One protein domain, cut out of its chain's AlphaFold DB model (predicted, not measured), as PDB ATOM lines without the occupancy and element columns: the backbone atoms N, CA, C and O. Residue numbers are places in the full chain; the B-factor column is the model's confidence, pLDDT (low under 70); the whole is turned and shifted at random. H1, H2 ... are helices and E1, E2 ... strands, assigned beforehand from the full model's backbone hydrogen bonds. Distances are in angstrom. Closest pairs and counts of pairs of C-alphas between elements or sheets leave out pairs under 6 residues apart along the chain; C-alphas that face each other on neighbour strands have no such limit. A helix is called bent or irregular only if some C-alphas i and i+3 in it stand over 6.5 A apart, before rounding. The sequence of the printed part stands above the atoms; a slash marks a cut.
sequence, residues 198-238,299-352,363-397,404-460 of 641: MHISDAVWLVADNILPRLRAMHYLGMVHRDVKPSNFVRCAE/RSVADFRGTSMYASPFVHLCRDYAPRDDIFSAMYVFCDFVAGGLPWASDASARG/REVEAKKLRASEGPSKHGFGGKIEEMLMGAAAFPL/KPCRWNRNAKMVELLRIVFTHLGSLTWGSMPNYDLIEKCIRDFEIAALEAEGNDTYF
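What this domain is: This is residues 198 to 238, 299 to 352, 363 to 397 and 404 to 460 of the 641 residues of the protein "Hypothetical protein" of Corethron hystrix (UniProt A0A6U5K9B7). Four long helices, H1, H3, H8 and H9, run alongside one another as an up-and-down bundle: H1 packs on H3 and H9, and H8 closes the ring by packing on the same two sides, touching H3 and H9, while H6 packs on H8 from outside. H3 lies nearest the middle of the whole, and the small parts H4, H5 and E1 sit at its margins, with the tail of residues 454 to 460 sticking out. The printed part has 187 residues, with nine named helices and one named strand in the order H1, E1, H2, H3, H4, H5, H6, H7, H8, H9, and its class is mostly helix. It is compact, with a radius of gyration of the C-alphas of 16.8 A, and spans 55 by 46 by 29 A.

Where its parts are: H1, residues 200 to 220, begins at C-alpha 200 (-1.843, 6.607, -14.918). By its hydrogen bonds it was assigned as one helix, but it is bent, with C-alphas 209 and 212 6.7 A apart: arm H1a holds residues 200 to 209 and arm H1b residues 212 to 220, at a shallow tilt of 23 degrees. E1 is residues 233 to 235, and H2 residues 313 to 316. H3, residues 323 to 339, is 24.6 A long from C-alpha 323 (22.612, 1.322, -12.492) to C-alpha 339. H4 is residues 345 to 350, H5 residues 363 to 372, and H6 residues 381 to 390, 14.3 A long. H7, residues 407 to 410, is neither bent nor irregular, but only just: C-alphas 407 and 410 are 6.1 A apart. H8, residues 412 to 427, is 22.1 A long, and H9, residues 436 to 454, is 27.4 A long and ends at C-alpha 454 (-8.428, 14.553, -20.066).

How they stand to each other: The bundle consists of H1a, H3, H8 and H9, and is up and down, each running against the one before it in the chain. H1a touches H3 at a shallow tilt of 19 degrees, the closest C-alphas being those of Ala 203 and Phe 337, 5.7 A apart. H1a touches H9 at 12 degrees, also a shallow tilt, with the C-alphas of Ala 208 and Glu 440 closest at 5.7 A. H1b touches H3, with residues 323 to 330 of H3 alone, closest at the C-alphas of His 219 and Pro 323, 6.3 A. H1b and H9 only just touch, with 3 pairs of C-alphas within 8 A, the closest those of Arg 216 and Tyr 436 at 7.3 A. H3 touches H8 with residues 324 to 328 alone, the C-alphas of Arg 324 and Leu 425 being closest at 5.8 A. H8, the hub, forms a helical hairpin with H9, closest at the C-alphas of Met 414 and Phe 446, 5.3 A. H6 touches H8 at a shallow tilt of 16 degrees, opposite ways, closest at the C-alphas of Leu 389 and Val 415, 5.8 A. H7 and H8 only just touch, with 3 pairs of C-alphas within 8 A, and only at the corner; their closest C-alphas are those of Asn 409 and Val 415, 6.0 A apart. H2 and H3 are close but not clearly touching, with the C-alphas of Val 315 and Asp 325 closest at 7.3 A. H2 and H5 are close but not clearly touching too, closest at the C-alphas of His 316 and Ala 367, 7.9 A. H4 is apart from H3 and from H6, for instance, and touches none of the other helices. E1 pairs with no named strand and is apart, for instance, from H1b and H3. Every O i to N i+4 pair is within hydrogen-bond range in H1a, H1b, H3, H4, H5, H6, H8 and H9; H2 and H7 are too short for such a pair.

The domain as a whole: The C-alphas farthest apart are those of Ser 300 and Tyr 459, at 55.6 A. The printed part has three cuts: C-alphas 238 and 299 are 41.7 A apart, C-alphas 352 and 363 14.1 A, and C-alphas 397 and 404 11.5 A. The link from H1 to E1, 12 residues, is long. Residues 372 to 377, of which 372 belongs to H5, and residues 454 to 460, of which 454 belongs to H9, stand free. The mean pLDDT of the printed part is 73.4, with 63 residues under 70: 237 to 238, 343 to 352, 363 to 397, 404 to 410 and 452 to 460.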
ATOM      1  N   MET A 198      -3.325   0.132 -16.743       76.56
ATOM      2  CA  MET A 198      -3.683   0.649 -15.422       76.56
ATOM      3  C   MET A 198      -4.046   2.136 -15.506       76.56
ATOM      4  O   MET A 198      -3.793   2.779 -16.529       76.56
ATOM      5  N   HIS A 199      -4.621   2.697 -14.439       79.94
ATOM      6  CA  HIS A 199      -4.742   4.150 -14.345       79.94
ATOM      7  C   HIS A 199      -3.342   4.777 -14.284       79.94
ATOM      8  O   HIS A 199      -2.414   4.184 -13.726       79.94
ATOM      9  N   ILE A 200      -3.168   5.973 -14.855       82.00
ATOM     10  CA  ILE A 200      -1.843   6.607 -14.918       82.00
ATOM     11  C   ILE A 200      -1.336   6.913 -13.503       82.00
ATOM     12  O   ILE A 200      -0.190   6.592 -13.208       82.00
ATOM     13  N   SER A 201      -2.198   7.385 -12.597       80.25
ATOM     14  CA  SER A 201      -1.870   7.582 -11.173       80.25
ATOM     15  C   SER A 201      -1.389   6.312 -10.467       80.25
ATOM     16  O   SER A 201      -0.477   6.377  -9.640       80.25
ATOM     17  N   ASP A 202      -1.955   5.146 -10.800       83.00
ATOM     18  CA  ASP A 202      -1.533   3.866 -10.217       83.00
ATOM     19  C   ASP A 202      -0.146   3.486 -10.735       83.00
ATOM     20  O   ASP A 202       0.730   3.109  -9.963       83.00
ATOM     21  N   ALA A 203       0.084   3.628 -12.045       85.62
ATOM     22  CA  ALA A 203       1.379   3.359 -12.664       85.62
ATOM     23  C   ALA A 203       2.474   4.304 -12.136       85.62
ATOM     24  O   ALA A 203       3.590   3.863 -11.860       85.62
ATOM     25  N   VAL A 204       2.147   5.586 -11.949       86.88
ATOM     26  CA  VAL A 204       3.024   6.596 -11.341       86.88
ATOM     27  C   VAL A 204       3.369   6.192  -9.915       86.88
ATOM     28  O   VAL A 204       4.545   6.098  -9.590       86.88
ATOM     29  N   TRP A 205       2.384   5.848  -9.089       89.50
ATOM     30  CA  TRP A 205       2.609   5.435  -7.703       89.50
ATOM     31  C   TRP A 205       3.377   4.105  -7.563       89.50
ATOM     32  O   TRP A 205       4.265   3.962  -6.715       89.50
ATOM     33  N   LEU A 206       3.100   3.119  -8.419       88.19
ATOM     34  CA  LEU A 206       3.847   1.860  -8.439       88.19
ATOM     35  C   LEU A 206       5.315   2.082  -8.830       88.19
ATOM     36  O   LEU A 206       6.202   1.441  -8.267       88.19
ATOM     37  N   VAL A 207       5.610   3.003  -9.753       94.25
ATOM     38  CA  VAL A 207       6.987   3.211 -10.225       94.25
ATOM     39  C   VAL A 207       7.738   4.264  -9.406       94.25
ATOM     40  O   VAL A 207       8.815   3.957  -8.896       94.25
ATOM     41  N   ALA A 208       7.185   5.464  -9.235       93.19
ATOM     42  CA  ALA A 208       7.816   6.580  -8.528       93.19
ATOM     43  C   ALA A 208       7.888   6.365  -7.010       93.19
ATOM     44  O   ALA A 208       8.960   6.507  -6.432       93.19
ATOM     45  N   ASP A 209       6.789   5.965  -6.363       89.50
ATOM     46  CA  ASP A 209       6.753   5.801  -4.901       89.50
ATOM     47  C   ASP A 209       7.220   4.405  -4.445       89.50
ATOM     48  O   ASP A 209       7.634   4.214  -3.294       89.50
ATOM     49  N   ASN A 210       7.191   3.404  -5.340       93.00
ATOM     50  CA  ASN A 210       7.559   2.031  -4.996       93.00
ATOM     51  C   ASN A 210       8.826   1.489  -5.685       93.00
ATOM     52  O   ASN A 210       9.759   1.104  -4.974       93.00
ATOM     53  N   ILE A 211       8.931   1.463  -7.014       96.81
ATOM     54  CA  ILE A 211      10.127   0.896  -7.671       96.81
ATOM     55  C   ILE A 211      11.371   1.783  -7.480       96.81
ATOM     56  O   ILE A 211      12.400   1.291  -7.007       96.81
ATOM     57  N   LEU A 212      11.298   3.080  -7.804       96.69
ATOM     58  CA  LEU A 212      12.471   3.966  -7.824       96.69
ATOM     59  C   LEU A 212      13.209   4.077  -6.476       96.69
ATOM     60  O   LEU A 212      14.433   3.938  -6.507       96.69
ATOM     61  N   PRO A 213      12.561   4.243  -5.302       95.25
ATOM     62  CA  PRO A 213      13.279   4.396  -4.034       95.25
ATOM     63  C   PRO A 213      14.065   3.136  -3.656       95.25
ATOM     64  O   PRO A 213      15.199   3.220  -3.190       95.25
ATOM     65  N   ARG A 214      13.506   1.954  -3.957       96.25
ATOM     66  CA  ARG A 214      14.134   0.650  -3.687       96.25
ATOM     67  C   ARG A 214      15.361   0.427  -4.571       96.25
ATOM     68  O   ARG A 214      16.380  -0.056  -4.083       96.25
ATOM     69  N   LEU A 215      15.291   0.831  -5.843       97.31
ATOM     70  CA  LEU A 215      16.450   0.821  -6.741       97.31
ATOM     71  C   LEU A 215      17.490   1.876  -6.337       97.31
ATOM     72  O   LEU A 215      18.674   1.561  -6.318       97.31
ATOM     73  N   ARG A 216      17.067   3.088  -5.953       94.94
ATOM     74  CA  ARG A 216      17.946   4.173  -5.480       94.94
ATOM     75  C   ARG A 216      18.771   3.740  -4.271       94.94
ATOM     76  O   ARG A 216      19.993   3.851  -4.300       94.94
ATOM     77  N   ALA A 217      18.122   3.166  -3.260       90.62
ATOM     78  CA  ALA A 217      18.779   2.585  -2.093       90.62
ATOM     79  C   ALA A 217      19.785   1.485  -2.477       90.62
ATOM     80  O   ALA A 217      20.951   1.537  -2.090       90.62
ATOM     81  N   MET A 218      19.370   0.518  -3.302       93.31
ATOM     82  CA  MET A 218      20.241  -0.574  -3.746       93.31
ATOM     83  C   MET A 218      21.469  -0.081  -4.530       93.31
ATOM     84  O   MET A 218      22.571  -0.609  -4.362       93.31
ATOM     85  N   HIS A 219      21.291   0.945  -5.364       93.19
ATOM     86  CA  HIS A 219      22.355   1.530  -6.177       93.19
ATOM     87  C   HIS A 219      23.317   2.368  -5.323       93.19
ATOM     88  O   HIS A 219      24.525   2.263  -5.520       93.19
ATOM     89  N   TYR A 220      22.840   3.104  -4.311       88.12
ATOM     90  CA  TYR A 220      23.716   3.763  -3.325       88.12
ATOM     91  C   TYR A 220      24.491   2.778  -2.433       88.12
ATOM     92  O   TYR A 220      25.563   3.115  -1.939       88.12
ATOM     93  N   LEU A 221      24.020   1.537  -2.284       86.94
ATOM     94  CA  LEU A 221      24.788   0.449  -1.666       86.94
ATOM     95  C   LEU A 221      25.772  -0.245  -2.636       86.94
ATOM     96  O   LEU A 221      26.395  -1.245  -2.283       86.94
ATOM     97  N   GLY A 222      25.945   0.268  -3.859       88.69
ATOM     98  CA  GLY A 222      26.923  -0.245  -4.822       88.69
ATOM     99  C   GLY A 222      26.468  -1.472  -5.624       88.69
ATOM    100  O   GLY A 222      27.301  -2.149  -6.235       88.69
ATOM    101  N   MET A 223      25.167  -1.787  -5.633       91.62
ATOM    102  CA  MET A 223      24.607  -3.001  -6.242       91.62
ATOM    103  C   MET A 223      23.591  -2.705  -7.353       91.62
ATOM    104  O   MET A 223      22.933  -1.675  -7.346       91.62
ATOM    105  N   VAL A 224      23.427  -3.647  -8.286       94.38
ATOM    106  CA  VAL A 224      22.345  -3.677  -9.292       94.38
ATOM    107  C   VAL A 224      21.533  -4.966  -9.188       94.38
ATOM    108  O   VAL A 224      22.085  -6.027  -8.877       94.38
ATOM    109  N   HIS A 225      20.236  -4.882  -9.476       96.00
ATOM    110  CA  HIS A 225      19.271  -5.978  -9.384       96.00
ATOM    111  C   HIS A 225      19.345  -6.927 -10.586       96.00
ATOM    112  O   HIS A 225      19.280  -8.146 -10.419       96.00
ATOM    113  N   ARG A 226      19.489  -6.374 -11.800       94.50
ATOM    114  CA  ARG A 226      19.573  -7.076 -13.098       94.50
ATOM    115  C   ARG A 226      18.339  -7.893 -13.514       94.50
ATOM    116  O   ARG A 226      18.412  -8.618 -14.505       94.50
ATOM    117  N   ASP A 227      17.224  -7.784 -12.791       94.31
ATOM    118  CA  ASP A 227      15.947  -8.440 -13.127       94.31
ATOM    119  C   ASP A 227      14.738  -7.687 -12.537       94.31
ATOM    120  O   ASP A 227      13.896  -8.250 -11.839       94.31
ATOM    121  N   VAL A 228      14.681  -6.375 -12.769       95.50
ATOM    122  CA  VAL A 228      13.557  -5.531 -12.342       95.50
ATOM    123  C   VAL A 228      12.335  -5.844 -13.212       95.50
ATOM    124  O   VAL A 228      12.370  -5.678 -14.431       95.50
ATOM    125  N   LYS A 229      11.256  -6.313 -12.581       91.44
ATOM    126  CA  LYS A 229       9.976  -6.687 -13.209       91.44
ATOM    127  C   LYS A 229       8.851  -6.646 -12.158       91.44
ATOM    128  O   LYS A 229       9.168  -6.758 -10.973       91.44
ATOM    129  N   PRO A 230       7.559  -6.560 -12.534       91.19
ATOM    130  CA  PRO A 230       6.467  -6.353 -11.573       91.19
ATOM    131  C   PRO A 230       6.360  -7.438 -10.489       91.19
ATOM    132  O   PRO A 230       6.092  -7.125  -9.334       91.19
ATOM    133  N   SER A 231       6.640  -8.702 -10.824       88.94
ATOM    134  CA  SER A 231       6.578  -9.819  -9.868       88.94
ATOM    135  C   SER A 231       7.723  -9.881  -8.849       88.94
ATOM    136  O   SER A 231       7.664 -10.660  -7.904       88.94
ATOM    137  N   ASN A 232       8.745  -9.028  -8.990       93.88
ATOM    138  CA  ASN A 232       9.815  -8.879  -7.996       93.88
ATOM    139  C   ASN A 232       9.525  -7.762  -6.969       93.88
ATOM    140  O   ASN A 232      10.377  -7.459  -6.136       93.88
ATOM    141  N   PHE A 233       8.320  -7.175  -6.989       93.81
ATOM    142  CA  PHE A 233       7.845  -6.219  -5.986       93.81
ATOM    143  C   PHE A 233       6.572  -6.758  -5.328       93.81
ATOM    144  O   PHE A 233       5.508  -6.810  -5.944       93.81
ATOM    145  N   VAL A 234       6.699  -7.165  -4.065       90.81
ATOM    146  CA  VAL A 234       5.676  -7.910  -3.315       90.81
ATOM    147  C   VAL A 234       5.034  -7.025  -2.249       90.81
ATOM    148  O   VAL A 234       5.734  -6.285  -1.556       90.81
ATOM    149  N   ARG A 235       3.707  -7.098  -2.127       86.69
ATOM    150  CA  ARG A 235       2.873  -6.339  -1.186       86.69
ATOM    151  C   ARG A 235       3.185  -6.707   0.269       86.69
ATOM    152  O   ARG A 235       3.308  -7.877   0.612       86.69
ATOM    153  N   CYS A 236       3.268  -5.709   1.142       81.69
ATOM    154  CA  CYS A 236       3.483  -5.893   2.576       81.69
ATOM    155  C   CYS A 236       2.164  -6.073   3.341       81.69
ATOM    156  O   CYS A 236       1.267  -5.244   3.208       81.69
ATOM    157  N   ALA A 237       2.116  -7.060   4.242       65.06
ATOM    158  CA  ALA A 237       1.017  -7.294   5.192       65.06
ATOM    159  C   ALA A 237       0.654  -6.058   6.035       65.06
ATOM    160  O   ALA A 237      -0.501  -5.801   6.359       65.06
ATOM    161  N   GLU A 238       1.677  -5.300   6.444       58.41
ATOM    162  CA  GLU A 238       1.562  -4.237   7.447       58.41
ATOM    163  C   GLU A 238       1.133  -2.876   6.868       58.41
ATOM    164  O   GLU A 238       1.301  -1.841   7.518       58.41
ATOM    165  N   ARG A 299      33.368  -4.893 -18.281       85.94
ATOM    166  CA  ARG A 299      33.735  -6.066 -19.081       85.94
ATOM    167  C   ARG A 299      33.489  -5.782 -20.557       85.94
ATOM    168  O   ARG A 299      32.411  -5.332 -20.931       85.94
ATOM    169  N   SER A 300      34.442  -6.159 -21.409       79.94
ATOM    170  CA  SER A 300      34.315  -6.053 -22.871       79.94
ATOM    171  C   SER A 300      33.083  -6.791 -23.422       79.94
ATOM    172  O   SER A 300      32.451  -6.325 -24.375       79.94
ATOM    173  N   VAL A 301      32.714  -7.917 -22.800       81.06
ATOM    174  CA  VAL A 301      31.497  -8.696 -23.067       81.06
ATOM    175  C   VAL A 301      30.897  -9.192 -21.746       81.06
ATOM    176  O   VAL A 301      31.613  -9.640 -20.848       81.06
ATOM    177  N   ALA A 302      29.571  -9.142 -21.640       83.06
ATOM    178  CA  ALA A 302      28.799  -9.686 -20.532       83.06
ATOM    179  C   ALA A 302      27.691 -10.631 -21.020       83.06
ATOM    180  O   ALA A 302      26.995 -10.341 -21.993       83.06
ATOM    181  N   ASP A 303      27.491 -11.741 -20.303       80.12
ATOM    182  CA  ASP A 303      26.359 -12.637 -20.541       80.12
ATOM    183  C   ASP A 303      25.024 -11.940 -20.291       80.12
ATOM    184  O   ASP A 303      24.849 -11.242 -19.288       80.12
ATOM    185  N   PHE A 304      24.051 -12.244 -21.146       80.25
ATOM    186  CA  PHE A 304      22.660 -11.882 -20.921       80.25
ATOM    187  C   PHE A 304      22.079 -12.644 -19.713       80.25
ATOM    188  O   PHE A 304      22.182 -13.869 -19.617       80.25
ATOM    189  N   ARG A 305      21.430 -11.909 -18.810       80.00
ATOM    190  CA  ARG A 305      20.715 -12.348 -17.601       80.00
ATOM    191  C   ARG A 305      19.443 -11.500 -17.414       80.00
ATOM    192  O   ARG A 305      19.341 -10.404 -17.962       80.00
ATOM    193  N   GLY A 306      18.502 -11.997 -16.617       81.00
ATOM    194  CA  GLY A 306      17.240 -11.309 -16.341       81.00
ATOM    195  C   GLY A 306      16.205 -11.436 -17.462       81.00
ATOM    196  O   GLY A 306      16.377 -12.175 -18.437       81.00
ATOM    197  N   THR A 307      15.092 -10.734 -17.295       81.25
ATOM    198  CA  THR A 307      13.890 -10.883 -18.115       81.25
ATOM    199  C   THR A 307      14.004 -10.115 -19.435       81.25
ATOM    200  O   THR A 307      13.975  -8.888 -19.464       81.25
ATOM    201  N   SER A 308      14.052 -10.838 -20.563       75.75
ATOM    202  CA  SER A 308      14.211 -10.286 -21.931       75.75
ATOM    203  C   SER A 308      13.149  -9.274 -22.380       75.75
ATOM    204  O   SER A 308      13.321  -8.668 -23.432       75.75
ATOM    205  N   MET A 309      12.047  -9.136 -21.648       76.31
ATOM    206  CA  MET A 309      11.006  -8.142 -21.912       76.31
ATOM    207  C   MET A 309      11.383  -6.749 -21.379       76.31
ATOM    208  O   MET A 309      11.067  -5.757 -22.032       76.31
ATOM    209  N   TYR A 310      12.073  -6.696 -20.233       83.12
ATOM    210  CA  TYR A 310      12.428  -5.467 -19.511       83.12
ATOM    211  C   TYR A 310      13.928  -5.131 -19.582       83.12
ATOM    212  O   TYR A 310      14.324  -4.026 -19.236       83.12
ATOM    213  N   ALA A 311      14.775  -6.055 -20.043       78.19
ATOM    214  CA  ALA A 311      16.213  -5.827 -20.162       78.19
ATOM    215  C   ALA A 311      16.556  -4.640 -21.090       78.19
ATOM    216  O   ALA A 311      15.974  -4.471 -22.161       78.19
ATOM    217  N   SER A 312      17.543  -3.832 -20.691       80.81
ATOM    218  CA  SER A 312      17.947  -2.634 -21.436       80.81
ATOM    219  C   SER A 312      18.560  -2.952 -22.815       80.81
ATOM    220  O   SER A 312      19.095  -4.048 -23.035       80.81
ATOM    221  N   PRO A 313      18.601  -1.973 -23.743       74.25
ATOM    222  CA  PRO A 313      19.332  -2.112 -25.004       74.25
ATOM    223  C   PRO A 313      20.815  -2.475 -24.807       74.25
ATOM    224  O   PRO A 313      21.365  -3.279 -25.559       74.25
ATOM    225  N   PHE A 314      21.464  -1.938 -23.768       79.44
ATOM    226  CA  PHE A 314      22.868  -2.218 -23.453       79.44
ATOM    227  C   PHE A 314      23.087  -3.676 -23.033       79.44
ATOM    228  O   PHE A 314      24.043  -4.311 -23.488       79.44
ATOM    229  N   VAL A 315      22.165  -4.226 -22.240       79.88
ATOM    230  CA  VAL A 315      22.153  -5.636 -21.827       79.88
ATOM    231  C   VAL A 315      21.924  -6.565 -23.023       79.88
ATOM    232  O   VAL A 315      22.618  -7.572 -23.172       79.88
ATOM    233  N   HIS A 316      21.008  -6.212 -23.932       75.06
ATOM    234  CA  HIS A 316      20.823  -6.947 -25.188       75.06
ATOM    235  C   HIS A 316      22.060  -6.915 -26.096       75.06
ATOM    236  O   HIS A 316      22.342  -7.901 -26.776       75.06
ATOM    237  N   LEU A 317      22.827  -5.823 -26.061       70.00
ATOM    238  CA  LEU A 317      24.121  -5.674 -26.732       70.00
ATOM    239  C   LEU A 317      25.298  -6.284 -25.944       70.00
ATOM    240  O   LEU A 317      26.455  -6.004 -26.276       70.00
ATOM    241  N   CYS A 318      25.044  -7.098 -24.912       78.06
ATOM    242  CA  CYS A 318      26.058  -7.761 -24.083       78.06
ATOM    243  C   CYS A 318      27.090  -6.798 -23.457       78.06
ATOM    244  O   CYS A 318      28.263  -7.159 -23.305       78.06
ATOM    245  N   ARG A 319      26.699  -5.550 -23.150       81.94
ATOM    246  CA  ARG A 319      27.485  -4.672 -22.263       81.94
ATOM    247  C   ARG A 319      27.273  -5.093 -20.811       81.94
ATOM    248  O   ARG A 319      26.299  -5.778 -20.502       81.94
ATOM    249  N   ASP A 320      28.203  -4.734 -19.930       87.94
ATOM    250  CA  ASP A 320      28.052  -5.069 -18.515       87.94
ATOM    251  C   ASP A 320      26.925  -4.242 -17.865       87.94
ATOM    252  O   ASP A 320      26.562  -3.169 -18.349       87.94
ATOM    253  N   TYR A 321      26.366  -4.762 -16.772       89.81
ATOM    254  CA  TYR A 321      25.190  -4.198 -16.100       89.81
ATOM    255  C   TYR A 321      25.567  -3.049 -15.171       89.81
ATOM    256  O   TYR A 321      26.323  -3.260 -14.217       89.81
ATOM    257  N   ALA A 322      24.999  -1.876 -15.433       90.81
ATOM    258  CA  ALA A 322      25.165  -0.660 -14.648       90.81
ATOM    259  C   ALA A 322      23.812  -0.197 -14.065       90.81
ATOM    260  O   ALA A 322      22.762  -0.610 -14.561       90.81
ATOM    261  N   PRO A 323      23.812   0.692 -13.055       94.50
ATOM    262  CA  PRO A 323      22.612   1.322 -12.492       94.50
ATOM    263  C   PRO A 323      21.531   1.737 -13.508       94.50
ATOM    264  O   PRO A 323      20.355   1.420 -13.333       94.50
ATOM    265  N   ARG A 324      21.916   2.345 -14.639       93.31
ATOM    266  CA  ARG A 324      20.983   2.733 -15.719       93.31
ATOM    267  C   ARG A 324      20.098   1.583 -16.226       93.31
ATOM    268  O   ARG A 324      18.981   1.833 -16.661       93.31
ATOM    269  N   ASP A 325      20.583   0.339 -16.201       92.50
ATOM    270  CA  ASP A 325      19.926  -0.809 -16.835       92.50
ATOM    271  C   ASP A 325      18.729  -1.318 -16.009       92.50
ATOM    272  O   ASP A 325      17.708  -1.721 -16.573       92.50
ATOM    273  N   ASP A 326      18.804  -1.204 -14.679       97.50
ATOM    274  CA  ASP A 326      17.656  -1.410 -13.787       97.50
ATOM    275  C   ASP A 326      16.608  -0.296 -13.969       97.50
ATOM    276  O   ASP A 326      15.409  -0.561 -13.893       97.50
ATOM    277  N   ILE A 327      17.029   0.941 -14.269       97.06
ATOM    278  CA  ILE A 327      16.096   2.051 -14.526       97.06
ATOM    279  C   ILE A 327      15.445   1.947 -15.911       97.06
ATOM    280  O   ILE A 327      14.247   2.189 -16.022       97.06
ATOM    281  N   PHE A 328      16.159   1.502 -16.955       91.19
ATOM    282  CA  PHE A 328      15.527   1.108 -18.228       91.19
ATOM    283  C   PHE A 328      14.410   0.089 -17.989       91.19
ATOM    284  O   PHE A 328      13.309   0.243 -18.512       91.19
ATOM    285  N   SER A 329      14.688  -0.908 -17.149       92.25
ATOM    286  CA  SER A 329      13.721  -1.938 -16.779       92.25
ATOM    287  C   SER A 329      12.514  -1.341 -16.038       92.25
ATOM    288  O   SER A 329      11.376  -1.634 -16.397       92.25
ATOM    289  N   ALA A 330      12.733  -0.437 -15.073       97.00
ATOM    290  CA  ALA A 330      11.665   0.288 -14.374       97.00
ATOM    291  C   ALA A 330      10.815   1.170 -15.313       97.00
ATOM    292  O   ALA A 330       9.591   1.196 -15.194       97.00
ATOM    293  N   MET A 331      11.432   1.840 -16.291       93.44
ATOM    294  CA  MET A 331      10.714   2.638 -17.292       93.44
ATOM    295  C   MET A 331       9.939   1.773 -18.289       93.44
ATOM    296  O   MET A 331       8.850   2.158 -18.708       93.44
ATOM    297  N   TYR A 332      10.440   0.588 -18.642       85.25
ATOM    298  CA  TYR A 332       9.667  -0.381 -19.418       85.25
ATOM    299  C   TYR A 332       8.506  -0.973 -18.606       85.25
ATOM    300  O   TYR A 332       7.441  -1.179 -19.176       85.25
ATOM    301  N   VAL A 333       8.647  -1.155 -17.287       89.75
ATOM    302  CA  VAL A 333       7.518  -1.482 -16.395       89.75
ATOM    303  C   VAL A 333       6.483  -0.350 -16.359       89.75
ATOM    304  O   VAL A 333       5.295  -0.624 -16.515       89.75
ATOM    305  N   PHE A 334       6.908   0.915 -16.247       92.25
ATOM    306  CA  PHE A 334       6.003   2.069 -16.333       92.25
ATOM    307  C   PHE A 334       5.219   2.076 -17.650       92.25
ATOM    308  O   PHE A 334       3.988   2.120 -17.644       92.25
ATOM    309  N   CYS A 335       5.930   1.963 -18.778       83.50
ATOM    310  CA  CYS A 335       5.330   1.932 -20.110       83.50
ATOM    311  C   CYS A 335       4.367   0.749 -20.266       83.50
ATOM    312  O   CYS A 335       3.280   0.924 -20.804       83.50
ATOM    313  N   ASP A 336       4.722  -0.436 -19.761       83.94
ATOM    314  CA  ASP A 336       3.855  -1.614 -19.767       83.94
ATOM    315  C   ASP A 336       2.545  -1.363 -18.995       83.94
ATOM    316  O   ASP A 336       1.456  -1.618 -19.523       83.94
ATOM    317  N   PHE A 337       2.623  -0.786 -17.790       83.31
ATOM    318  CA  PHE A 337       1.448  -0.423 -16.993       83.31
ATOM    319  C   PHE A 337       0.526   0.569 -17.718       83.31
ATOM    320  O   PHE A 337      -0.668   0.289 -17.822       83.31
ATOM    321  N   VAL A 338       1.045   1.669 -18.281       80.94
ATOM    322  CA  VAL A 338       0.207   2.678 -18.972       80.94
ATOM    323  C   VAL A 338      -0.228   2.271 -20.391       80.94
ATOM    324  O   VAL A 338      -1.181   2.833 -20.932       80.94
ATOM    325  N   ALA A 339       0.444   1.304 -21.025       75.62
ATOM    326  CA  ALA A 339       0.117   0.822 -22.373       75.62
ATOM    327  C   ALA A 339      -0.782  -0.427 -22.399       75.62
ATOM    328  O   ALA A 339      -1.479  -0.645 -23.391       75.62
ATOM    329  N   GLY A 340      -0.761  -1.256 -21.348       72.88
ATOM    330  CA  GLY A 340      -1.371  -2.596 -21.364       72.88
ATOM    331  C   GLY A 340      -0.512  -3.666 -22.060       72.88
ATOM    332  O   GLY A 340      -1.008  -4.731 -22.427       72.88
ATOM    333  N   GLY A 341       0.775  -3.397 -22.272       71.94
ATOM    334  CA  GLY A 341       1.689  -4.304 -22.965       71.94
ATOM    335  C   GLY A 341       2.822  -3.567 -23.670       71.94
ATOM    336  O   GLY A 341       2.600  -2.525 -24.288       71.94
ATOM    337  N   LEU A 342       4.026  -4.138 -23.654       71.19
ATOM    338  CA  LEU A 342       5.133  -3.669 -24.494       71.19
ATOM    339  C   LEU A 342       5.013  -4.225 -25.928       71.19
ATOM    340  O   LEU A 342       4.708  -5.412 -26.084       71.19
ATOM    341  N   PRO A 343       5.321  -3.439 -26.984       66.62
ATOM    342  CA  PRO A 343       5.197  -3.887 -28.380       66.62
ATOM    343  C   PRO A 343       5.965  -5.180 -28.703       66.62
ATOM    344  O   PRO A 343       5.524  -5.986 -29.519       66.62
ATOM    345  N   TRP A 344       7.095  -5.408 -28.027       68.75
ATOM    346  CA  TRP A 344       7.979  -6.568 -28.202       68.75
ATOM    347  C   TRP A 344       7.724  -7.723 -27.212       68.75
ATOM    348  O   TRP A 344       8.539  -8.644 -27.124       68.75
ATOM    349  N   ALA A 345       6.624  -7.712 -26.450       65.81
ATOM    350  CA  ALA A 345       6.347  -8.742 -25.440       65.81
ATOM    351  C   ALA A 345       6.220 -10.164 -26.036       65.81
ATOM    352  O   ALA A 345       6.665 -11.141 -25.424       65.81
ATOM    353  N   SER A 346       5.682 -10.283 -27.254       64.62
ATOM    354  CA  SER A 346       5.593 -11.538 -28.017       64.62
ATOM    355  C   SER A 346       6.974 -12.058 -28.438       64.62
ATOM    356  O   SER A 346       7.303 -13.214 -28.167       64.62
ATOM    357  N   ASP A 347       7.810 -11.189 -29.016       61.78
ATOM    358  CA  ASP A 347       9.208 -11.474 -29.371       61.78
ATOM    359  C   ASP A 347      10.015 -11.946 -28.154       61.78
ATOM    360  O   ASP A 347      10.790 -12.899 -28.251       61.78
ATOM    361  N   ALA A 348       9.846 -11.284 -27.004       59.41
ATOM    362  CA  ALA A 348      10.526 -11.643 -25.763       59.41
ATOM    363  C   ALA A 348      10.082 -13.025 -25.254       59.41
ATOM    364  O   ALA A 348      10.925 -13.847 -24.893       59.41
ATOM    365  N   SER A 349       8.777 -13.308 -25.296       57.09
ATOM    366  CA  SER A 349       8.195 -14.593 -24.880       57.09
ATOM    367  C   SER A 349       8.665 -15.755 -25.765       57.09
ATOM    368  O   SER A 349       9.062 -16.805 -25.260       57.09
ATOM    369  N   ALA A 350       8.722 -15.553 -27.084       52.84
ATOM    370  CA  ALA A 350       9.228 -16.544 -28.039       52.84
ATOM    371  C   ALA A 350      10.742 -16.824 -27.898       52.84
ATOM    372  O   ALA A 350      11.236 -17.857 -28.359       52.84
ATOM    373  N   ARG A 351      11.489 -15.913 -27.257       51.09
ATOM    374  CA  ARG A 351      12.943 -15.984 -27.021       51.09
ATOM    375  C   ARG A 351      13.308 -16.439 -25.600       51.09
ATOM    376  O   ARG A 351      14.436 -16.193 -25.163       51.09
ATOM    377  N   GLY A 352      12.381 -17.100 -24.899       43.12
ATOM    378  CA  GLY A 352      12.609 -17.701 -23.581       43.12
ATOM    379  C   GLY A 352      13.838 -18.630 -23.529       43.12
ATOM    380  O   GLY A 352      14.320 -19.085 -24.573       43.12
ATOM    381  N   ARG A 363      24.457 -13.914 -30.239       52.88
ATOM    382  CA  ARG A 363      24.199 -12.549 -29.740       52.88
ATOM    383  C   ARG A 363      25.483 -11.737 -29.605       52.88
ATOM    384  O   ARG A 363      25.472 -10.565 -29.935       52.88
ATOM    385  N   GLU A 364      26.593 -12.339 -29.190       54.59
ATOM    386  CA  GLU A 364      27.898 -11.677 -29.099       54.59
ATOM    387  C   GLU A 364      28.421 -11.273 -30.485       54.59
ATOM    388  O   GLU A 364      28.884 -10.149 -30.658       54.59
ATOM    389  N   VAL A 365      28.324 -12.150 -31.491       55.78
ATOM    390  CA  VAL A 365      28.706 -11.827 -32.878       55.78
ATOM    391  C   VAL A 365      27.796 -10.744 -33.467       55.78
ATOM    392  O   VAL A 365      28.281  -9.828 -34.126       55.78
ATOM    393  N   GLU A 366      26.491 -10.817 -33.218       57.66
ATOM    394  CA  GLU A 366      25.505  -9.831 -33.674       57.66
ATOM    395  C   GLU A 366      25.689  -8.473 -32.973       57.66
ATOM    396  O   GLU A 366      25.751  -7.439 -33.634       57.66
ATOM    397  N   ALA A 367      25.915  -8.468 -31.659       55.78
ATOM    398  CA  ALA A 367      26.242  -7.278 -30.882       55.78
ATOM    399  C   ALA A 367      27.599  -6.682 -31.281       55.78
ATOM    400  O   ALA A 367      27.715  -5.465 -31.348       55.78
ATOM    401  N   LYS A 368      28.620  -7.491 -31.600       58.72
ATOM    402  CA  LYS A 368      29.897  -6.990 -32.145       58.72
ATOM    403  C   LYS A 368      29.711  -6.330 -33.511       58.72
ATOM    404  O   LYS A 368      30.279  -5.268 -33.728       58.72
ATOM    405  N   LYS A 369      28.874  -6.894 -34.395       57.97
ATOM    406  CA  LYS A 369      28.500  -6.246 -35.667       57.97
ATOM    407  C   LYS A 369      27.777  -4.917 -35.432       57.97
ATOM    408  O   LYS A 369      28.177  -3.916 -36.008       57.97
ATOM    409  N   LEU A 370      26.783  -4.893 -34.540       55.84
ATOM    410  CA  LEU A 370      26.013  -3.689 -34.195       55.84
ATOM    411  C   LEU A 370      26.849  -2.605 -33.492       55.84
ATOM    412  O   LEU A 370      26.597  -1.424 -33.690       55.84
ATOM    413  N   ARG A 371      27.851  -2.990 -32.689       59.94
ATOM    414  CA  ARG A 371      28.831  -2.067 -32.083       59.94
ATOM    415  C   ARG A 371      29.813  -1.495 -33.110       59.94
ATOM    416  O   ARG A 371      30.303  -0.398 -32.895       59.94
ATOM    417  N   ALA A 372      30.127  -2.238 -34.175       51.44
ATOM    418  CA  ALA A 372      31.040  -1.807 -35.236       51.44
ATOM    419  C   ALA A 372      30.349  -0.967 -36.328       51.44
ATOM    420  O   ALA A 372      31.012  -0.215 -37.035       51.44
ATOM    421  N   SER A 373      29.026  -1.082 -36.477       51.12
ATOM    422  CA  SER A 373      28.224  -0.208 -37.333       51.12
ATOM    423  C   SER A 373      27.811   1.057 -36.574       51.12
ATOM    424  O   SER A 373      26.704   1.125 -36.034       51.12
ATOM    425  N   GLU A 374      28.686   2.061 -36.523       38.12
ATOM    426  CA  GLU A 374      28.333   3.374 -35.972       38.12
ATOM    427  C   GLU A 374      27.291   4.072 -36.862       38.12
ATOM    428  O   GLU A 374      27.596   4.617 -37.920       38.12
ATOM    429  N   GLY A 375      26.028   4.033 -36.437       38.47
ATOM    430  CA  GLY A 375      24.935   4.759 -37.078       38.47
ATOM    431  C   GLY A 375      23.555   4.328 -36.568       38.47
ATOM    432  O   GLY A 375      23.322   3.133 -36.356       38.47
ATOM    433  N   PRO A 376      22.601   5.261 -36.377       32.62
ATOM    434  CA  PRO A 376      21.239   4.930 -35.971       32.62
ATOM    435  C   PRO A 376      20.479   4.290 -37.143       32.62
ATOM    436  O   PRO A 376      19.791   4.953 -37.916       32.62
ATOM    437  N   SER A 377      20.610   2.971 -37.289       35.94
ATOM    438  CA  SER A 377      19.817   2.206 -38.254       35.94
ATOM    439  C   SER A 377      18.319   2.391 -37.990       35.94
ATOM    440  O   SER A 377      17.860   2.208 -36.860       35.94
ATOM    441  N   LYS A 378      17.540   2.628 -39.054       33.88
ATOM    442  CA  LYS A 378      16.062   2.649 -39.036       33.88
ATOM    443  C   LYS A 378      15.425   1.329 -38.565       33.88
ATOM    444  O   LYS A 378      14.206   1.257 -38.457       33.88
ATOM    445  N   HIS A 379      16.212   0.275 -38.342       35.66
ATOM    446  CA  HIS A 379      15.776  -1.020 -37.797       35.66
ATOM    447  C   HIS A 379      16.552  -1.406 -36.511       35.66
ATOM    448  O   HIS A 379      16.504  -2.555 -36.076       35.66
ATOM    449  N   GLY A 380      17.311  -0.471 -35.922       45.44
ATOM    450  CA  GLY A 380      18.087  -0.669 -34.691       45.44
ATOM    451  C   GLY A 380      17.312  -0.347 -33.404       45.44
ATOM    452  O   GLY A 380      16.160   0.076 -33.443       45.44
ATOM    453  N   PHE A 381      17.964  -0.506 -32.246       42.25
ATOM    454  CA  PHE A 381      17.341  -0.362 -30.916       42.25
ATOM    455  C   PHE A 381      16.655   0.990 -30.663       42.25
ATOM    456  O   PHE A 381      15.582   1.006 -30.064       42.25
ATOM    457  N   GLY A 382      17.219   2.103 -31.151       39.69
ATOM    458  CA  GLY A 382      16.560   3.414 -31.074       39.69
ATOM    459  C   GLY A 382      15.199   3.418 -31.777       39.69
ATOM    460  O   GLY A 382      14.234   3.950 -31.244       39.69
ATOM    461  N   GLY A 383      15.084   2.698 -32.898       46.31
ATOM    462  CA  GLY A 383      13.834   2.516 -33.630       46.31
ATOM    463  C   GLY A 383      12.734   1.810 -32.835       46.31
ATOM    464  O   GLY A 383      11.575   2.108 -33.076       46.31
ATOM    465  N   LYS A 384      13.054   0.942 -31.859       51.91
ATOM    466  CA  LYS A 384      12.039   0.307 -30.988       51.91
ATOM    467  C   LYS A 384      11.544   1.218 -29.861       51.91
ATOM    468  O   LYS A 384      10.396   1.099 -29.439       51.91
ATOM    469  N   ILE A 385      12.392   2.128 -29.376       53.47
ATOM    470  CA  ILE A 385      11.968   3.169 -28.428       53.47
ATOM    471  C   ILE A 385      11.101   4.192 -29.171       53.47
ATOM    472  O   ILE A 385      10.004   4.491 -28.715       53.47
ATOM    473  N   GLU A 386      11.513   4.622 -30.365       54.38
ATOM    474  CA  GLU A 386      10.694   5.463 -31.248       54.38
ATOM    475  C   GLU A 386       9.384   4.771 -31.676       54.38
ATOM    476  O   GLU A 386       8.336   5.399 -31.673       54.38
ATOM    477  N   GLU A 387       9.375   3.463 -31.959       56.75
ATOM    478  CA  GLU A 387       8.151   2.685 -32.238       56.75
ATOM    479  C   GLU A 387       7.166   2.700 -31.054       56.75
ATOM    480  O   GLU A 387       5.950   2.772 -31.249       56.75
ATOM    481  N   MET A 388       7.677   2.674 -29.818       59.16
ATOM    482  CA  MET A 388       6.866   2.794 -28.605       59.16
ATOM    483  C   MET A 388       6.342   4.226 -28.409       59.16
ATOM    484  O   MET A 388       5.159   4.401 -28.114       59.16
ATOM    485  N   LEU A 389       7.197   5.236 -28.604       54.19
ATOM    486  CA  LEU A 389       6.871   6.657 -28.434       54.19
ATOM    487  C   LEU A 389       5.912   7.185 -29.518       54.19
ATOM    488  O   LEU A 389       4.968   7.899 -29.201       54.19
ATOM    489  N   MET A 390       6.103   6.785 -30.776       51.22
ATOM    490  CA  MET A 390       5.285   7.178 -31.937       51.22
ATOM    491  C   MET A 390       4.063   6.264 -32.141       51.22
ATOM    492  O   MET A 390       3.116   6.609 -32.849       51.22
ATOM    493  N   GLY A 391       4.065   5.083 -31.516       47.31
ATOM    494  CA  GLY A 391       2.988   4.103 -31.572       47.31
ATOM    495  C   GLY A 391       3.043   3.127 -32.748       47.31
ATOM    496  O   GLY A 391       3.416   3.455 -33.874       47.31
ATOM    497  N   ALA A 392       2.506   1.930 -32.501       39.94
ATOM    498  CA  ALA A 392       2.443   0.789 -33.425       39.94
ATOM    499  C   ALA A 392       1.580   0.984 -34.701       39.94
ATOM    500  O   ALA A 392       1.238   0.014 -35.383       39.94
ATOM    501  N   ALA A 393       1.221   2.227 -35.036       36.75
ATOM    502  CA  ALA A 393       0.670   2.605 -36.333       36.75
ATOM    503  C   ALA A 393       1.766   2.832 -37.396       36.75
ATOM    504  O   ALA A 393       1.479   2.707 -38.587       36.75
ATOM    505  N   ALA A 394       3.001   3.149 -36.978       35.16
ATOM    506  CA  ALA A 394       4.099   3.536 -37.869       35.16
ATOM    507  C   ALA A 394       4.916   2.363 -38.450       35.16
ATOM    508  O   ALA A 394       5.584   2.546 -39.466       35.16
ATOM    509  N   PHE A 395       4.867   1.167 -37.846       36.16
ATOM    510  CA  PHE A 395       5.633  -0.008 -38.286       36.16
ATOM    511  C   PHE A 395       4.761  -1.275 -38.396       36.16
ATOM    512  O   PHE A 395       3.885  -1.498 -37.557       36.16
ATOM    513  N   PRO A 396       4.961  -2.120 -39.429       31.70
ATOM    514  CA  PRO A 396       4.219  -3.366 -39.586       31.70
ATOM    515  C   PRO A 396       4.788  -4.480 -38.694       31.70
ATOM    516  O   PRO A 396       5.937  -4.892 -38.858       31.70
ATOM    517  N   LEU A 397       3.960  -5.034 -37.805       38.44
ATOM    518  CA  LEU A 397       4.288  -6.276 -37.098       38.44
ATOM    519  C   LEU A 397       4.297  -7.477 -38.070       38.44
ATOM    520  O   LEU A 397       3.561  -7.470 -39.068       38.44
ATOM    521  N   LYS A 404      -2.956  -1.024 -32.207       39.97
ATOM    522  CA  LYS A 404      -3.644   0.239 -31.902       39.97
ATOM    523  C   LYS A 404      -2.686   1.109 -31.071       39.97
ATOM    524  O   LYS A 404      -2.182   0.595 -30.074       39.97
ATOM    525  N   PRO A 405      -2.426   2.376 -31.444       48.78
ATOM    526  CA  PRO A 405      -1.603   3.271 -30.635       48.78
ATOM    527  C   PRO A 405      -2.243   3.500 -29.256       48.78
ATOM    528  O   PRO A 405      -3.466   3.634 -29.149       48.78
ATOM    529  N   CYS A 406      -1.423   3.524 -28.206       55.59
ATOM    530  CA  CYS A 406      -1.857   3.763 -26.829       55.59
ATOM    531  C   CYS A 406      -2.310   5.221 -26.675       55.59
ATOM    532  O   CYS A 406      -1.619   6.108 -27.158       55.59
ATOM    533  N   ARG A 407      -3.436   5.497 -25.995       60.00
ATOM    534  CA  ARG A 407      -4.027   6.857 -25.930       60.00
ATOM    535  C   ARG A 407      -3.015   7.957 -25.573       60.00
ATOM    536  O   ARG A 407      -3.032   9.008 -26.208       60.00
ATOM    537  N   TRP A 408      -2.126   7.684 -24.617       67.25
ATOM    538  CA  TRP A 408      -1.114   8.621 -24.123       67.25
ATOM    539  C   TRP A 408      -0.099   9.070 -25.191       67.25
ATOM    540  O   TRP A 408       0.394  10.192 -25.127       67.25
ATOM    541  N   ASN A 409       0.177   8.262 -26.219       66.44
ATOM    542  CA  ASN A 409       1.189   8.596 -27.231       66.44
ATOM    543  C   ASN A 409       0.757   9.692 -28.222       66.44
ATOM    544  O   ASN A 409       1.556  10.165 -29.025       66.44
ATOM    545  N   ARG A 410      -0.508  10.120 -28.151       67.56
ATOM    546  CA  ARG A 410      -1.030  11.283 -28.879       67.56
ATOM    547  C   ARG A 410      -0.685  12.605 -28.194       67.56
ATOM    548  O   ARG A 410      -0.776  13.654 -28.823       67.56
ATOM    549  N   ASN A 411      -0.316  12.565 -26.914       74.75
ATOM    550  CA  ASN A 411       0.052  13.741 -26.147       74.75
ATOM    551  C   ASN A 411       1.561  13.991 -26.288       74.75
ATOM    552  O   ASN A 411       2.387  13.269 -25.725       74.75
ATOM    553  N   ALA A 412       1.923  15.047 -27.020       72.50
ATOM    554  CA  ALA A 412       3.319  15.406 -27.262       72.50
ATOM    555  C   ALA A 412       4.113  15.669 -25.965       72.50
ATOM    556  O   ALA A 412       5.289  15.318 -25.901       72.50
ATOM    557  N   LYS A 413       3.479  16.210 -24.911       79.25
ATOM    558  CA  LYS A 413       4.115  16.456 -23.603       79.25
ATOM    559  C   LYS A 413       4.488  15.138 -22.916       79.25
ATOM    560  O   LYS A 413       5.603  15.003 -22.428       79.25
ATOM    561  N   MET A 414       3.607  14.137 -22.946       80.19
ATOM    562  CA  MET A 414       3.892  12.791 -22.418       80.19
ATOM    563  C   MET A 414       5.032  12.090 -23.156       80.19
ATOM    564  O   MET A 414       5.923  11.513 -22.530       80.19
ATOM    565  N   VAL A 415       5.002  12.142 -24.491       75.62
ATOM    566  CA  VAL A 415       6.042  11.555 -25.347       75.62
ATOM    567  C   VAL A 415       7.392  12.220 -25.074       75.62
ATOM    568  O   VAL A 415       8.389  11.523 -24.893       75.62
ATOM    569  N   GLU A 416       7.417  13.549 -24.953       79.38
ATOM    570  CA  GLU A 416       8.622  14.316 -24.634       79.38
ATOM    571  C   GLU A 416       9.191  13.971 -23.249       79.38
ATOM    572  O   GLU A 416      10.395  13.762 -23.121       79.38
ATOM    573  N   LEU A 417       8.349  13.822 -22.221       83.62
ATOM    574  CA  LEU A 417       8.791  13.433 -20.875       83.62
ATOM    575  C   LEU A 417       9.458  12.049 -20.857       83.62
ATOM    576  O   LEU A 417      10.520  11.881 -20.253       83.62
ATOM    577  N   LEU A 418       8.898  11.067 -21.574       83.25
ATOM    578  CA  LEU A 418       9.547   9.764 -21.743       83.25
ATOM    579  C   LEU A 418      10.835   9.869 -22.576       83.25
ATOM    580  O   LEU A 418      11.832   9.223 -22.245       83.25
ATOM    581  N   ARG A 419      10.853  10.707 -23.622       79.50
ATOM    582  CA  ARG A 419      12.045  10.953 -24.448       79.50
ATOM    583  C   ARG A 419      13.185  11.558 -23.629       79.50
ATOM    584  O   ARG A 419      14.321  11.112 -23.786       79.50
ATOM    585  N   ILE A 420      12.904  12.502 -22.727       79.88
ATOM    586  CA  ILE A 420      13.881  13.076 -21.785       79.88
ATOM    587  C   ILE A 420      14.507  11.966 -20.930       79.88
ATOM    588  O   ILE A 420      15.734  11.855 -20.880       79.88
ATOM    589  N   VAL A 421      13.688  11.094 -20.329       82.38
ATOM    590  CA  VAL A 421      14.178   9.987 -19.493       82.38
ATOM    591  C   VAL A 421      15.030   8.999 -20.295       82.38
ATOM    592  O   VAL A 421      16.151   8.694 -19.888       82.38
ATOM    593  N   PHE A 422      14.562   8.519 -21.450       81.94
ATOM    594  CA  PHE A 422      15.338   7.568 -22.256       81.94
ATOM    595  C   PHE A 422      16.611   8.190 -22.854       81.94
ATOM    596  O   PHE A 422      17.625   7.501 -22.956       81.94
ATOM    597  N   THR A 423      16.603   9.487 -23.180       79.31
ATOM    598  CA  THR A 423      17.802  10.220 -23.626       79.31
ATOM    599  C   THR A 423      18.825  10.335 -22.497       79.31
ATOM    600  O   THR A 423      20.008  10.074 -22.718       79.31
ATOM    601  N   HIS A 424      18.378  10.654 -21.277       83.69
ATOM    602  CA  HIS A 424      19.234  10.651 -20.091       83.69
ATOM    603  C   HIS A 424      19.842   9.261 -19.849       83.69
ATOM    604  O   HIS A 424      21.058   9.131 -19.772       83.69
ATOM    605  N   LEU A 425      19.028   8.201 -19.806       82.50
ATOM    606  CA  LEU A 425      19.525   6.839 -19.580       82.50
ATOM    607  C   LEU A 425      20.470   6.348 -20.692       82.50
ATOM    608  O   LEU A 425      21.382   5.566 -20.422       82.50
ATOM    609  N   GLY A 426      20.262   6.807 -21.930       77.12
ATOM    610  CA  GLY A 426      21.110   6.502 -23.082       77.12
ATOM    611  C   GLY A 426      22.472   7.204 -23.077       77.12
ATOM    612  O   GLY A 426      23.408   6.677 -23.675       77.12
ATOM    613  N   SER A 427      22.611   8.350 -22.397       79.62
ATOM    614  CA  SER A 427      23.879   9.090 -22.298       79.62
ATOM    615  C   SER A 427      24.761   8.663 -21.115       79.62
ATOM    616  O   SER A 427      25.946   9.000 -21.085       79.62
ATOM    617  N   LEU A 428      24.228   7.886 -20.163       81.06
ATOM    618  CA  LEU A 428      24.968   7.409 -18.990       81.06
ATOM    619  C   LEU A 428      26.082   6.416 -19.359       81.06
ATOM    620  O   LEU A 428      25.836   5.290 -19.809       81.06
ATOM    621  N   THR A 429      27.325   6.801 -19.067       84.94
ATOM    622  CA  THR A 429      28.495   5.920 -19.201       84.94
ATOM    623  C   THR A 429      28.473   4.785 -18.168       84.94
ATOM    624  O   THR A 429      27.620   4.740 -17.283       84.94
ATOM    625  N   TRP A 430      29.407   3.836 -18.271       82.62
ATOM    626  CA  TRP A 430      29.543   2.734 -17.310       82.62
ATOM    627  C   TRP A 430      29.644   3.191 -15.845       82.62
ATOM    628  O   TRP A 430      29.017   2.573 -14.994       82.62
ATOM    629  N   GLY A 431      30.393   4.266 -15.568       80.25
ATOM    630  CA  GLY A 431      30.626   4.796 -14.218       80.25
ATOM    631  C   GLY A 431      29.637   5.877 -13.769       80.25
ATOM    632  O   GLY A 431      29.956   6.655 -12.874       80.25
ATOM    633  N   SER A 432      28.485   6.008 -14.434       85.12
ATOM    634  CA  SER A 432      27.540   7.107 -14.207       85.12
ATOM    635  C   SER A 432      26.289   6.647 -13.457       85.12
ATOM    636  O   SER A 432      25.675   5.640 -13.813       85.12
ATOM    637  N   MET A 433      25.875   7.425 -12.453       86.12
ATOM    638  CA  MET A 433      24.609   7.212 -11.750       86.12
ATOM    639  C   MET A 433      23.415   7.856 -12.475       86.12
ATOM    640  O   MET A 433      23.573   8.943 -13.035       86.12
ATOM    641  N   PRO A 434      22.217   7.238 -12.443       88.62
ATOM    642  CA  PRO A 434      20.988   7.857 -12.927       88.62
ATOM    643  C   PRO A 434      20.594   9.072 -12.085       88.62
ATOM    644  O   PRO A 434      20.720   9.068 -10.861       88.62
ATOM    645  N   ASN A 435      20.047  10.099 -12.735       89.12
ATOM    646  CA  ASN A 435      19.432  11.236 -12.060       89.12
ATOM    647  C   ASN A 435      17.994  10.875 -11.658       89.12
ATOM    648  O   ASN A 435      17.045  11.125 -12.402       89.12
ATOM    649  N   TYR A 436      17.848  10.249 -10.490       90.94
ATOM    650  CA  TYR A 436      16.552   9.825  -9.951       90.94
ATOM    651  C   TYR A 436      15.537  10.958  -9.857       90.94
ATOM    652  O   TYR A 436      14.377  10.741 -10.181       90.94
ATOM    653  N   ASP A 437      15.974  12.152  -9.460       88.31
ATOM    654  CA  ASP A 437      15.084  13.287  -9.222       88.31
ATOM    655  C   ASP A 437      14.503  13.816 -10.549       88.31
ATOM    656  O   ASP A 437      13.318  14.137 -10.631       88.31
ATOM    657  N   LEU A 438      15.295  13.799 -11.635       89.12
ATOM    658  CA  LEU A 438      14.809  14.033 -13.001       89.12
ATOM    659  C   LEU A 438      13.808  12.956 -13.443       89.12
ATOM    660  O   LEU A 438      12.764  13.284 -14.002       89.12
ATOM    661  N   ILE A 439      14.127  11.679 -13.215       90.19
ATOM    662  CA  ILE A 439      13.292  10.551 -13.650       90.19
ATOM    663  C   ILE A 439      11.940  10.573 -12.927       90.19
ATOM    664  O   ILE A 439      10.900  10.478 -13.573       90.19
ATOM    665  N   GLU A 440      11.947  10.754 -11.605       91.31
ATOM    666  CA  GLU A 440      10.737  10.881 -10.793       91.31
ATOM    667  C   GLU A 440       9.902  12.088 -11.234       91.31
ATOM    668  O   GLU A 440       8.701  11.940 -11.473       91.31
ATOM    669  N   LYS A 441      10.534  13.255 -11.430       86.25
ATOM    670  CA  LYS A 441       9.851  14.446 -11.944       86.25
ATOM    671  C   LYS A 441       9.175  14.165 -13.285       86.25
ATOM    672  O   LYS A 441       8.005  14.492 -13.439       86.25
ATOM    673  N   CYS A 442       9.861  13.527 -14.234       85.88
ATOM    674  CA  CYS A 442       9.274  13.206 -15.535       85.88
ATOM    675  C   CYS A 442       8.093  12.226 -15.442       85.88
ATOM    676  O   CYS A 442       7.138  12.371 -16.203       85.88
ATOM    677  N   ILE A 443       8.120  11.262 -14.514       87.38
ATOM    678  CA  ILE A 443       6.996  10.341 -14.276       87.38
ATOM    679  C   ILE A 443       5.802  11.082 -13.650       87.38
ATOM    680  O   ILE A 443       4.669  10.870 -14.077       87.38
ATOM    681  N   ARG A 444       6.021  11.984 -12.685       90.25
ATOM    682  CA  ARG A 444       4.930  12.768 -12.073       90.25
ATOM    683  C   ARG A 444       4.370  13.834 -13.026       90.25
ATOM    684  O   ARG A 444       3.158  13.989 -13.127       90.25
ATOM    685  N   ASP A 445       5.218  14.496 -13.812       83.81
ATOM    686  CA  ASP A 445       4.784  15.419 -14.871       83.81
ATOM    687  C   ASP A 445       3.964  14.704 -15.967       83.81
ATOM    688  O   ASP A 445       3.121  15.334 -16.609       83.81
ATOM    689  N   PHE A 446       4.182  13.399 -16.185       85.38
ATOM    690  CA  PHE A 446       3.395  12.585 -17.120       85.38
ATOM    691  C   PHE A 446       1.955  12.403 -16.615       85.38
ATOM    692  O   PHE A 446       1.022  12.429 -17.416       85.38
ATOM    693  N   GLU A 447       1.760  12.285 -15.296       86.75
ATOM    694  CA  GLU A 447       0.435  12.303 -14.662       86.75
ATOM    695  C   GLU A 447      -0.266  13.646 -14.874       86.75
ATOM    696  O   GLU A 447      -1.410  13.693 -15.319       86.75
ATOM    697  N   ILE A 448       0.445  14.750 -14.627       78.00
ATOM    698  CA  ILE A 448      -0.088  16.105 -14.816       78.00
ATOM    699  C   ILE A 448      -0.491  16.311 -16.283       78.00
ATOM    700  O   ILE A 448      -1.594  16.776 -16.559       78.00
ATOM    701  N   ALA A 449       0.347  15.879 -17.230       74.75
ATOM    702  CA  ALA A 449       0.031  15.910 -18.655       74.75
ATOM    703  C   ALA A 449      -1.180  15.030 -19.035       74.75
ATOM    704  O   ALA A 449      -1.825  15.305 -20.049       74.75
ATOM    705  N   ALA A 450      -1.498  13.984 -18.261       75.38
ATOM    706  CA  ALA A 450      -2.705  13.173 -18.450       75.38
ATOM    707  C   ALA A 450      -3.953  13.935 -18.033       75.38
ATOM    708  O   ALA A 450      -4.870  14.078 -18.836       75.38
ATOM    709  N   LEU A 451      -3.936  14.485 -16.822       70.81
ATOM    710  CA  LEU A 451      -5.044  15.258 -16.267       70.81
ATOM    711  C   LEU A 451      -5.334  16.512 -17.111       70.81
ATOM    712  O   LEU A 451      -6.492  16.838 -17.353       70.81
ATOM    713  N   GLU A 452      -4.297  17.176 -17.633       69.19
ATOM    714  CA  GLU A 452      -4.434  18.286 -18.591       69.19
ATOM    715  C   GLU A 452      -5.094  17.858 -19.915       69.19
ATOM    716  O   GLU A 452      -5.899  18.605 -20.466       69.19
ATOM    717  N   ALA A 453      -4.767  16.672 -20.441       64.00
ATOM    718  CA  ALA A 453      -5.335  16.178 -21.696       64.00
ATOM    719  C   ALA A 453      -6.778  15.678 -21.527       64.00
ATOM    720  O   ALA A 453      -7.626  15.962 -22.370       64.00
ATOM    721  N   GLU A 454      -7.072  14.985 -20.426       53.88
ATOM    722  CA  GLU A 454      -8.428  14.553 -20.066       53.88
ATOM    723  C   GLU A 454      -9.331  15.739 -19.685       53.88
ATOM    724  O   GLU A 454     -10.541  15.660 -19.860       53.88
ATOM    725  N   GLY A 455      -8.757  16.864 -19.244       39.72
ATOM    726  CA  GLY A 455      -9.474  18.127 -19.053       39.72
ATOM    727  C   GLY A 455      -9.800  18.893 -20.344       39.72
ATOM    728  O   GLY A 455     -10.575  19.846 -20.283       39.72
ATOM    729  N   ASN A 456      -9.228  18.502 -21.491       34.31
ATOM    730  CA  ASN A 456      -9.396  19.196 -22.777       34.31
ATOM    731  C   ASN A 456     -10.382  18.488 -23.732       34.31
ATOM    732  O   ASN A 456     -10.954  19.138 -24.606       34.31
ATOM    733  N   ASP A 457     -10.635  17.187 -23.540       29.56
ATOM    734  CA  ASP A 457     -11.847  16.524 -24.040       29.56
ATOM    735  C   ASP A 457     -12.969  16.764 -23.010       29.56
ATOM    736  O   ASP A 457     -12.936  16.237 -21.902       29.56
ATOM    737  N   THR A 458     -13.957  17.591 -23.362       26.97
ATOM    738  CA  THR A 458     -15.016  18.098 -22.465       26.97
ATOM    739  C   THR A 458     -15.589  17.069 -21.479       26.97
ATOM    740  O   THR A 458     -16.277  16.138 -21.893       26.97
ATOM    741  N   TYR A 459     -15.411  17.329 -20.178       27.69
ATOM    742  CA  TYR A 459     -16.244  16.828 -19.073       27.69
ATOM    743  C   TYR A 459     -16.642  15.340 -19.158       27.69
ATOM    744  O   TYR A 459     -17.817  15.005 -19.322       27.69
ATOM    745  N   PHE A 460     -15.691  14.426 -18.926       24.08
ATOM    746  CA  PHE A 460     -16.034  13.028 -18.632       24.08
ATOM    747  C   PHE A 460     -16.600  12.868 -17.208       24.08
ATOM    748  O   PHE A 460     -15.997  12.283 -16.308       24.08
TER     749      PHE A 460